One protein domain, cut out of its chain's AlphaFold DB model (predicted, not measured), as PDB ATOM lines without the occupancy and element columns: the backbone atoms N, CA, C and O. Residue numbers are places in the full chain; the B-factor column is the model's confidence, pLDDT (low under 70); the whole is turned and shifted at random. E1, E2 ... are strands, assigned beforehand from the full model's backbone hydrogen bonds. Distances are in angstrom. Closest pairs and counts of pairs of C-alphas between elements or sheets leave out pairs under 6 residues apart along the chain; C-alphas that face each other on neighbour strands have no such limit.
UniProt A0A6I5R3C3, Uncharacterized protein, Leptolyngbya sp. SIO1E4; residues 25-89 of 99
ATOM      1  N   PHE A  25     119.206 154.305 117.028       86.06
ATOM      2  CA  PHE A  25     118.215 155.006 117.837       86.06
ATOM      3  C   PHE A  25     118.198 156.489 117.492       86.06
ATOM      4  O   PHE A  25     119.197 157.045 117.041       86.06
ATOM      5  N   HIS A  26     117.064 157.138 117.735       88.06
ATOM      6  CA  HIS A  26     116.901 158.581 117.602       88.06
ATOM      7  C   HIS A  26     116.274 159.106 118.885       88.06
ATOM      8  O   HIS A  26     115.212 158.645 119.300       88.06
ATOM      9  N   LEU A  27     116.958 160.042 119.533       86.75
ATOM     10  CA  LEU A  27     116.488 160.687 120.747       86.75
ATOM     11  C   LEU A  27     116.516 162.199 120.562       86.75
ATOM     12  O   LEU A  27     117.548 162.769 120.214       86.75
ATOM     13  N   GLN A  28     115.395 162.844 120.870       86.56
ATOM     14  CA  GLN A  28     115.304 164.293 120.951       86.56
ATOM     15  C   GLN A  28     115.505 164.736 122.402       86.56
ATOM     16  O   GLN A  28     114.829 164.245 123.311       86.56
ATOM     17  N   ILE A  29     116.422 165.674 122.605       85.94
ATOM     18  CA  ILE A  29     116.616 166.403 123.853       85.94
ATOM     19  C   ILE A  29     116.012 167.791 123.632       85.94
ATOM     20  O   ILE A  29     116.597 168.579 122.883       85.94
ATOM     21  N   PRO A  30     114.843 168.080 124.228       83.75
ATOM     22  CA  PRO A  30     114.266 169.413 124.193       83.75
ATOM     23  C   PRO A  30     115.204 170.426 124.844       83.75
ATOM     24  O   PRO A  30     115.996 170.084 125.728       83.75
ATOM     25  N   SER A  31     115.080 171.677 124.429       86.62
ATOM     26  CA  SER A  31     115.750 172.797 125.067       86.62
ATOM     27  C   SER A  31     115.399 172.863 126.553       86.62
ATOM     28  O   SER A  31     114.283 172.542 126.972       86.62
ATOM     29  N   GLY A  32     116.380 173.239 127.366       85.31
ATOM     30  CA  GLY A  32     116.232 173.262 128.814       85.31
ATOM     31  C   GLY A  32     117.533 172.965 129.544       85.31
ATOM     32  O   GLY A  32     118.614 172.923 128.953       85.31
ATOM     33  N   ALA A  33     117.425 172.775 130.855       80.69
ATOM     34  CA  ALA A  33     118.549 172.406 131.698       80.69
ATOM     35  C   ALA A  33     118.812 170.896 131.592       80.69
ATOM     36  O   ALA A  33     117.961 170.080 131.945       80.69
ATOM     37  N   VAL A  34     119.998 170.523 131.113       83.06
ATOM     38  CA  VAL A  34     120.482 169.140 131.139       83.06
ATOM     39  C   VAL A  34     121.467 168.996 132.283       83.06
ATOM     40  O   VAL A  34     122.532 169.613 132.280       83.06
ATOM     41  N   THR A  35     121.116 168.140 133.235       84.62
ATOM     42  CA  THR A  35     121.977 167.761 134.352       84.62
ATOM     43  C   THR A  35     122.716 166.472 134.012       84.62
ATOM     44  O   THR A  35     122.105 165.446 133.722       84.62
ATOM     45  N   SER A  36     124.044 166.537 134.015       81.88
ATOM     46  CA  SER A  36     124.937 165.400 133.796       81.88
ATOM     47  C   SER A  36     125.621 165.043 135.103       81.88
ATOM     48  O   SER A  36     126.157 165.924 135.768       81.88
ATOM     49  N   THR A  37     125.642 163.760 135.446       84.50
ATOM     50  CA  THR A  37     126.376 163.258 136.610       84.50
ATOM     51  C   THR A  37     127.506 162.362 136.127       84.50
ATOM     52  O   THR A  37     127.265 161.380 135.423       84.50
ATOM     53  N   VAL A  38     128.738 162.726 136.472       82.62
ATOM     54  CA  VAL A  38     129.946 161.949 136.200       82.62
ATOM     55  C   VAL A  38     130.316 161.213 137.476       82.62
ATOM     56  O   VAL A  38     130.648 161.829 138.487       82.62
ATOM     57  N   THR A  39     130.249 159.887 137.424       80.62
ATOM     58  CA  THR A  39     130.695 159.022 138.515       80.62
ATOM     59  C   THR A  39     132.071 158.474 138.162       80.62
ATOM     60  O   THR A  39     132.214 157.703 137.217       80.62
ATOM     61  N   THR A  40     133.084 158.893 138.908       77.88
ATOM     62  CA  THR A  40     134.443 158.336 138.873       77.88
ATOM     63  C   THR A  40     134.600 157.285 139.967       77.88
ATOM     64  O   THR A  40     133.906 157.357 140.976       77.88
ATOM     65  N   LEU A  41     135.506 156.320 139.787       83.69
ATOM     66  CA  LEU A  41     135.716 155.241 140.760       83.69
ATOM     67  C   LEU A  41     136.208 155.766 142.122       83.69
ATOM     68  O   LEU A  41     135.736 155.306 143.155       83.69
ATOM     69  N   ASP A  42     137.089 156.770 142.099       79.25
ATOM     70  CA  ASP A  42     137.827 157.236 143.283       79.25
ATOM     71  C   ASP A  42     137.426 158.639 143.767       79.25
ATOM     72  O   ASP A  42     138.040 159.177 144.686       79.25
ATOM     73  N   ALA A  43     136.414 159.264 143.155       75.56
ATOM     74  CA  ALA A  43     135.986 160.607 143.544       75.56
ATOM     75  C   ALA A  43     134.459 160.736 143.624       75.56
ATOM     76  O   ALA A  43     133.745 160.007 142.925       75.56
ATOM     77  N   PRO A  44     133.949 161.665 144.460       79.75
ATOM     78  CA  PRO A  44     132.520 161.912 144.596       79.75
ATOM     79  C   PRO A  44     131.873 162.198 143.242       79.75
ATOM     80  O   PRO A  44     132.460 162.876 142.398       79.75
ATOM     81  N   ALA A  45     130.644 161.716 143.054       82.19
ATOM     82  CA  ALA A  45     129.895 161.957 141.829       82.19
ATOM     83  C   ALA A  45     129.739 163.467 141.590       82.19
ATOM     84  O   ALA A  45     129.136 164.186 142.389       82.19
ATOM     85  N   GLN A  46     130.283 163.950 140.477       84.62
ATOM     86  CA  GLN A  46     130.214 165.356 140.102       84.62
ATOM     87  C   GLN A  46     128.982 165.583 139.243       84.62
ATOM     88  O   GLN A  46     128.762 164.874 138.262       84.62
ATOM     89  N   THR A  47     128.175 166.576 139.600       86.44
ATOM     90  CA  THR A  47     126.975 166.931 138.841       86.44
ATOM     91  C   THR A  47     127.152 168.302 138.208       86.44
ATOM     92  O   THR A  47     127.491 169.264 138.890       86.44
ATOM     93  N   MET A  48     126.911 168.391 136.903       84.88
ATOM     94  CA  MET A  48     126.991 169.626 136.131       84.88
ATOM     95  C   MET A  48     125.684 169.849 135.379       84.88
ATOM     96  O   MET A  48     125.239 168.990 134.617       84.88
ATOM     97  N   THR A  49     125.085 171.021 135.568       86.62
ATOM     98  CA  THR A  49     123.878 171.433 134.849       86.62
ATOM     99  C   THR A  49     124.250 172.454 133.787       86.62
ATOM    100  O   THR A  49     124.898 173.454 134.082       86.62
ATOM    101  N   GLN A  50     123.834 172.204 132.551       86.31
ATOM    102  CA  GLN A  50     124.059 173.100 131.422       86.31
ATOM    103  C   GLN A  50     122.743 173.374 130.700       86.31
ATOM    104  O   GLN A  50     121.963 172.456 130.439       86.31
ATOM    105  N   THR A  51     122.508 174.631 130.334       87.94
ATOM    106  CA  THR A  51     121.376 174.987 129.477       87.94
ATOM    107  C   THR A  51     121.717 174.638 128.038       87.94
ATOM    108  O   THR A  51     122.745 175.056 127.500       87.94
ATOM    109  N   VAL A  52     120.856 173.854 127.405       86.12
ATOM    110  CA  VAL A  52     121.026 173.414 126.023       86.12
ATOM    111  C   VAL A  52     119.856 173.892 125.177       86.12
ATOM    112  O   VAL A  52     118.732 174.023 125.654       86.12
ATOM    113  N   ARG A  53     120.132 174.149 123.899       89.38
ATOM    114  CA  ARG A  53     119.094 174.259 122.866       89.38
ATOM    115  C   ARG A  53     118.634 172.857 122.458       89.38
ATOM    116  O   ARG A  53     119.244 171.878 122.889       89.38
ATOM    117  N   ASP A  54     117.604 172.771 121.622       87.00
ATOM    118  CA  ASP A  54     117.141 171.496 121.070       87.00
ATOM    119  C   ASP A  54     118.305 170.727 120.432       87.00
ATOM    120  O   ASP A  54     119.071 171.263 119.625       87.00
ATOM    121  N   ARG A  55     118.469 169.467 120.834       87.38
ATOM    122  CA  ARG A  55     119.543 168.581 120.369       87.38
ATOM    123  C   ARG A  55     118.969 167.226 119.999       87.38
ATOM    124  O   ARG A  55     118.003 166.758 120.594       87.38
ATOM    125  N   GLN A  56     119.611 166.564 119.050       87.25
ATOM    126  CA  GLN A  56     119.293 165.193 118.675       87.25
ATOM    127  C   GLN A  56     120.501 164.302 118.949       87.25
ATOM    128  O   GLN A  56     121.633 164.669 118.639       87.25
ATOM    129  N   ILE A  57     120.260 163.133 119.536       87.88
ATOM    130  CA  ILE A  57     121.251 162.065 119.661       87.88
ATOM    131  C   ILE A  57     120.819 160.938 118.732       87.88
ATOM    132  O   ILE A  57     119.692 160.446 118.822       87.88
ATOM    133  N   ILE A  58     121.723 160.536 117.844       88.81
ATOM    134  CA  ILE A  58     121.474 159.508 116.838       88.81
ATOM    135  C   ILE A  58     122.491 158.383 117.033       88.81
ATOM    136  O   ILE A  58     123.698 158.601 116.934       88.81
ATOM    137  N   GLY A  59     122.005 157.176 117.308       87.88
ATOM    138  CA  GLY A  59     122.794 155.953 117.211       87.88
ATOM    139  C   GLY A  59     122.845 155.504 115.760       87.88
ATOM    140  O   GLY A  59     121.801 155.225 115.177       87.88
ATOM    141  N   VAL A  60     124.039 155.447 115.170       87.06
ATOM    142  CA  VAL A  60     124.192 155.247 113.718       87.06
ATOM    143  C   VAL A  60     124.006 153.798 113.248       87.06
ATOM    144  O   VAL A  60     123.855 153.571 112.047       87.06
ATOM    145  N   GLY A  61     123.972 152.833 114.172       84.38
ATOM    146  CA  GLY A  61     123.989 151.400 113.867       84.38
ATOM    147  C   GLY A  61     125.407 150.827 113.767       84.38
ATOM    148  O   GLY A  61     126.375 151.453 114.196       84.38
ATOM    149  N   SER A  62     125.530 149.609 113.235       84.19
ATOM    150  CA  SER A  62     126.819 148.951 112.991       84.19
ATOM    151  C   SER A  62     126.900 148.388 111.575       84.19
ATOM    152  O   SER A  62     125.939 147.821 111.049       84.19
ATOM    153  N   VAL A  63     128.078 148.518 110.970       83.25
ATOM    154  CA  VAL A  63     128.400 147.958 109.657       83.25
ATOM    155  C   VAL A  63     129.331 146.770 109.872       83.25
ATOM    156  O   VAL A  63     130.372 146.916 110.505       83.25
ATOM    157  N   GLY A  64     128.943 145.587 109.393       74.88
ATOM    158  CA  GLY A  64     129.793 144.393 109.428       74.88
ATOM    159  C   GLY A  64     129.915 143.686 110.778       74.88
ATOM    160  O   GLY A  64     130.684 142.736 110.886       74.88
ATOM    161  N   ARG A  65     129.139 144.092 111.794       80.31
ATOM    162  CA  ARG A  65     129.041 143.354 113.067       80.31
ATOM    163  C   ARG A  65     128.380 141.985 112.887       80.31
ATOM    164  O   ARG A  65     128.790 141.021 113.520       80.31
ATOM    165  N   GLU A  66     127.356 141.914 112.041       82.31
ATOM    166  CA  GLU A  66     126.712 140.668 111.623       82.31
ATOM    167  C   GLU A  66     127.148 140.356 110.180       82.31
ATOM    168  O   GLU A  66     126.998 141.224 109.311       82.31
ATOM    169  N   PRO A  67     127.682 139.153 109.887       81.50
ATOM    170  CA  PRO A  67     128.065 138.781 108.531       81.50
ATOM    171  C   PRO A  67     126.904 138.956 107.553       81.50
ATOM    172  O   PRO A  67     125.796 138.471 107.774       81.50
ATOM    173  N   GLY A  68     127.167 139.674 106.465       82.81
ATOM    174  CA  GLY A  68     126.187 139.918 105.418       82.81
ATOM    175  C   GLY A  68     125.071 140.895 105.779       82.81
ATOM    176  O   GLY A  68     124.064 140.946 105.072       82.81
ATOM    177  N   LYS A  69     125.229 141.696 106.841       84.81
ATOM    178  CA  LYS A  69     124.306 142.777 107.197       84.81
ATOM    179  C   LYS A  69     125.056 144.046 107.597       84.81
ATOM    180  O   LYS A  69     125.985 144.035 108.402       84.81
ATOM    181  N   ALA A  70     124.614 145.169 107.048       87.31
ATOM    182  CA  ALA A  70     125.098 146.497 107.390       87.31
ATOM    183  C   ALA A  70     123.917 147.397 107.736       87.31
ATOM    184  O   ALA A  70     123.000 147.547 106.928       87.31
ATOM    185  N   THR A  71     123.955 148.017 108.913       89.25
ATOM    186  CA  THR A  71     122.983 149.028 109.322       89.25
ATOM    187  C   THR A  71     123.677 150.380 109.449       89.25
ATOM    188  O   THR A  71     124.667 150.507 110.165       89.25
ATOM    189  N   TYR A  72     123.157 151.383 108.746       87.19
ATOM    190  CA  TYR A  72     123.696 152.740 108.713       87.19
ATOM    191  C   TYR A  72     122.573 153.777 108.771       87.19
ATOM    192  O   TYR A  72     121.387 153.459 108.652       87.19
ATOM    193  N   THR A  73     122.963 155.034 108.948       91.25
ATOM    194  CA  THR A  73     122.039 156.161 109.057       91.25
ATOM    195  C   THR A  73     122.346 157.204 107.993       91.25
ATOM    196  O   THR A  73     123.501 157.569 107.798       91.25
ATOM    197  N   LEU A  74     121.307 157.682 107.315       91.62
ATOM    198  CA  LEU A  74     121.367 158.806 106.387       91.62
ATOM    199  C   LEU A  74     120.804 160.047 107.074       91.62
ATOM    200  O   LEU A  74     119.711 159.998 107.641       91.62
ATOM    201  N   TYR A  75     121.546 161.148 107.002       91.38
ATOM    202  CA  TYR A  75     121.117 162.455 107.481       91.38
ATOM    203  C   TYR A  75     120.963 163.412 106.301       91.38
ATOM    204  O   TYR A  75     121.894 163.586 105.514       91.38
ATOM    205  N   SER A  76     119.789 164.028 106.185       92.25
ATOM    206  CA  SER A  76     119.511 165.088 105.218       92.25
ATOM    207  C   SER A  76     119.620 166.436 105.919       92.25
ATOM    208  O   SER A  76     118.773 166.768 106.745       92.25
ATOM    209  N   SER A  77     120.631 167.232 105.570       90.88
ATOM    210  CA  SER A  77     120.781 168.596 106.092       90.88
ATOM    211  C   SER A  77     119.687 169.543 105.594       90.88
ATOM    212  O   SER A  77     119.354 170.501 106.282       90.88
ATOM    213  N   TYR A  78     119.092 169.259 104.430       92.50
ATOM    214  CA  TYR A  78     118.034 170.082 103.838       92.50
ATOM    215  C   TYR A  78     116.706 169.962 104.598       92.50
ATOM    216  O   TYR A  78     116.033 170.956 104.844       92.50
ATOM    217  N   THR A  79     116.336 168.744 105.004       92.00
ATOM    218  CA  THR A  79     115.072 168.474 105.717       92.00
ATOM    219  C   THR A  79     115.264 168.230 107.211       92.00
ATOM    220  O   THR A  79     114.294 167.957 107.913       92.00
ATOM    221  N   ASN A  80     116.512 168.256 107.688       86.50
ATOM    222  CA  ASN A  80     116.910 167.847 109.036       86.50
ATOM    223  C   ASN A  80     116.376 166.449 109.424       86.50
ATOM    224  O   ASN A  80     116.054 166.175 110.580       86.50
ATOM    225  N   ALA A  81     116.226 165.569 108.426       89.69
ATOM    226  CA  ALA A  81     115.613 164.256 108.588       89.69
ATOM    227  C   ALA A  81     116.674 163.163 108.733       89.69
ATOM    228  O   ALA A  81     117.720 163.193 108.081       89.69
ATOM    229  N   VAL A  82     116.357 162.165 109.555       90.31
ATOM    230  CA  VAL A  82     117.201 161.002 109.835       90.31
ATOM    231  C   VAL A  82     116.503 159.757 109.301       90.31
ATOM    232  O   VAL A  82     115.309 159.568 109.515       90.31
ATOM    233  N   SER A  83     117.231 158.899 108.595       90.81
ATOM    234  CA  SER A  83     116.707 157.640 108.062       90.81
ATOM    235  C   SER A  83     117.649 156.484 108.366       90.81
ATOM    236  O   SER A  83     118.810 156.504 107.964       90.81
ATOM    237  N   PHE A  84     117.135 155.449 109.023       91.38
ATOM    238  CA  PHE A  84     117.874 154.215 109.283       91.38
ATOM    239  C   PHE A  84     117.731 153.252 108.106       91.38
ATOM    240  O   PHE A  84     116.628 153.024 107.602       91.38
ATOM    241  N   ARG A  85     118.842 152.670 107.660       89.38
ATOM    242  CA  ARG A  85     118.881 151.730 106.537       89.38
ATOM    243  C   ARG A  85     119.626 150.473 106.945       89.38
ATOM    244  O   ARG A  85     120.685 150.546 107.554       89.38
ATOM    245  N   THR A  86     119.072 149.322 106.575       87.62
ATOM    246  CA  THR A  86     119.750 148.030 106.697       87.62
ATOM    247  C   THR A  86     119.857 147.401 105.320       87.62
ATOM    248  O   THR A  86     118.854 147.262 104.625       87.62
ATOM    249  N   VAL A  87     121.070 147.027 104.930       86.94
ATOM    250  CA  VAL A  87     121.375 146.363 103.660       86.94
ATOM    251  C   VAL A  87     121.980 144.998 103.960       86.94
ATOM    252  O   VAL A  87     122.773 144.858 104.893       86.94
ATOM    253  N   ARG A  88     121.592 143.989 103.176       87.06
ATOM    254  CA  ARG A  88     122.193 142.653 103.217       87.06
ATOM    255  C   ARG A  88     123.231 142.519 102.100       87.06
ATOM    256  O   ARG A  88     122.983 142.988 100.994       87.06
ATOM    257  N   TYR A  89     124.376 141.911 102.389       78.50
ATOM    258  CA  TYR A  89     125.480 141.699 101.443       78.50
ATOM    259  C   TYR A  89     126.016 140.258 101.544       78.50
ATOM    260  O   TYR A  89     125.817 139.604 102.562       78.50
TER     261      TYR A  89
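What this domain is: This is residues 25 to 89 of the 99 residues of an uncharacterized protein of Leptolyngbya sp. SIO1E4 (UniProt A0A6I5R3C3). The model is a flat, open zigzag of three strand ribbons: the three-stranded sheet E5 E6 E7 makes one outer arm, the pair E1 and E4 the arm between, and the hairpin E2 and E3 the other outer arm. The E1 E4 ribbon and the three-stranded sheet are partly face to face as a loose sandwich, while the E2 E3 arm spreads away from both. The printed part has 65 residues and seven named strands, E1 to E7 in order, with no named helix; the class is all strand and the neighbour pairs are antiparallel. It is extended, with a radius of gyration of the C-alphas of 17.2 A and spans of 48 by 35 by 12 A.

Where its parts are: E6, residues 69 to 76, is 22.9 A long, and E7, residues 81 to 88, is 23.2 A, ending at C-alpha 88 (122.193, 142.653, 103.217). E5 is residues 63 to 66. E4, residues 55 to 60, is 15.6 A; E1, residues 25 to 29, begins at C-alpha 25 (118.215, 155.006, 117.837). E2, residues 32 to 38, is 19.3 A, and E3, residues 46 to 52, 18.6 A.

How they stand to each other: E5, E6 and E7 form a meander, each strand the antiparallel neighbour of the one before. N 72 and O 85 are within hydrogen-bond range at 2.9 A, and N 69 and O 66 at 3.1 A. E4 runs on into E5 at 53 degrees. The closest C-alphas of E4 and E6, Val 60 and Thr 73, are 5.2 A apart. In E1 and E4, N 27 and O 57 are 2.9 A apart; in the hairpin E2 and E3, N 34 and O 50 are 2.8 A apart. E3 and E4 meet only through their link, and E2 and E4 are apart.

The domain as a whole: The C-alphas of Pro 44 and Tyr 89 are the farthest apart, 48.2 A. Residues 76 to 81 stand free. The printed part has no cut and no long link, and no printed residue is under 70 in pLDDT.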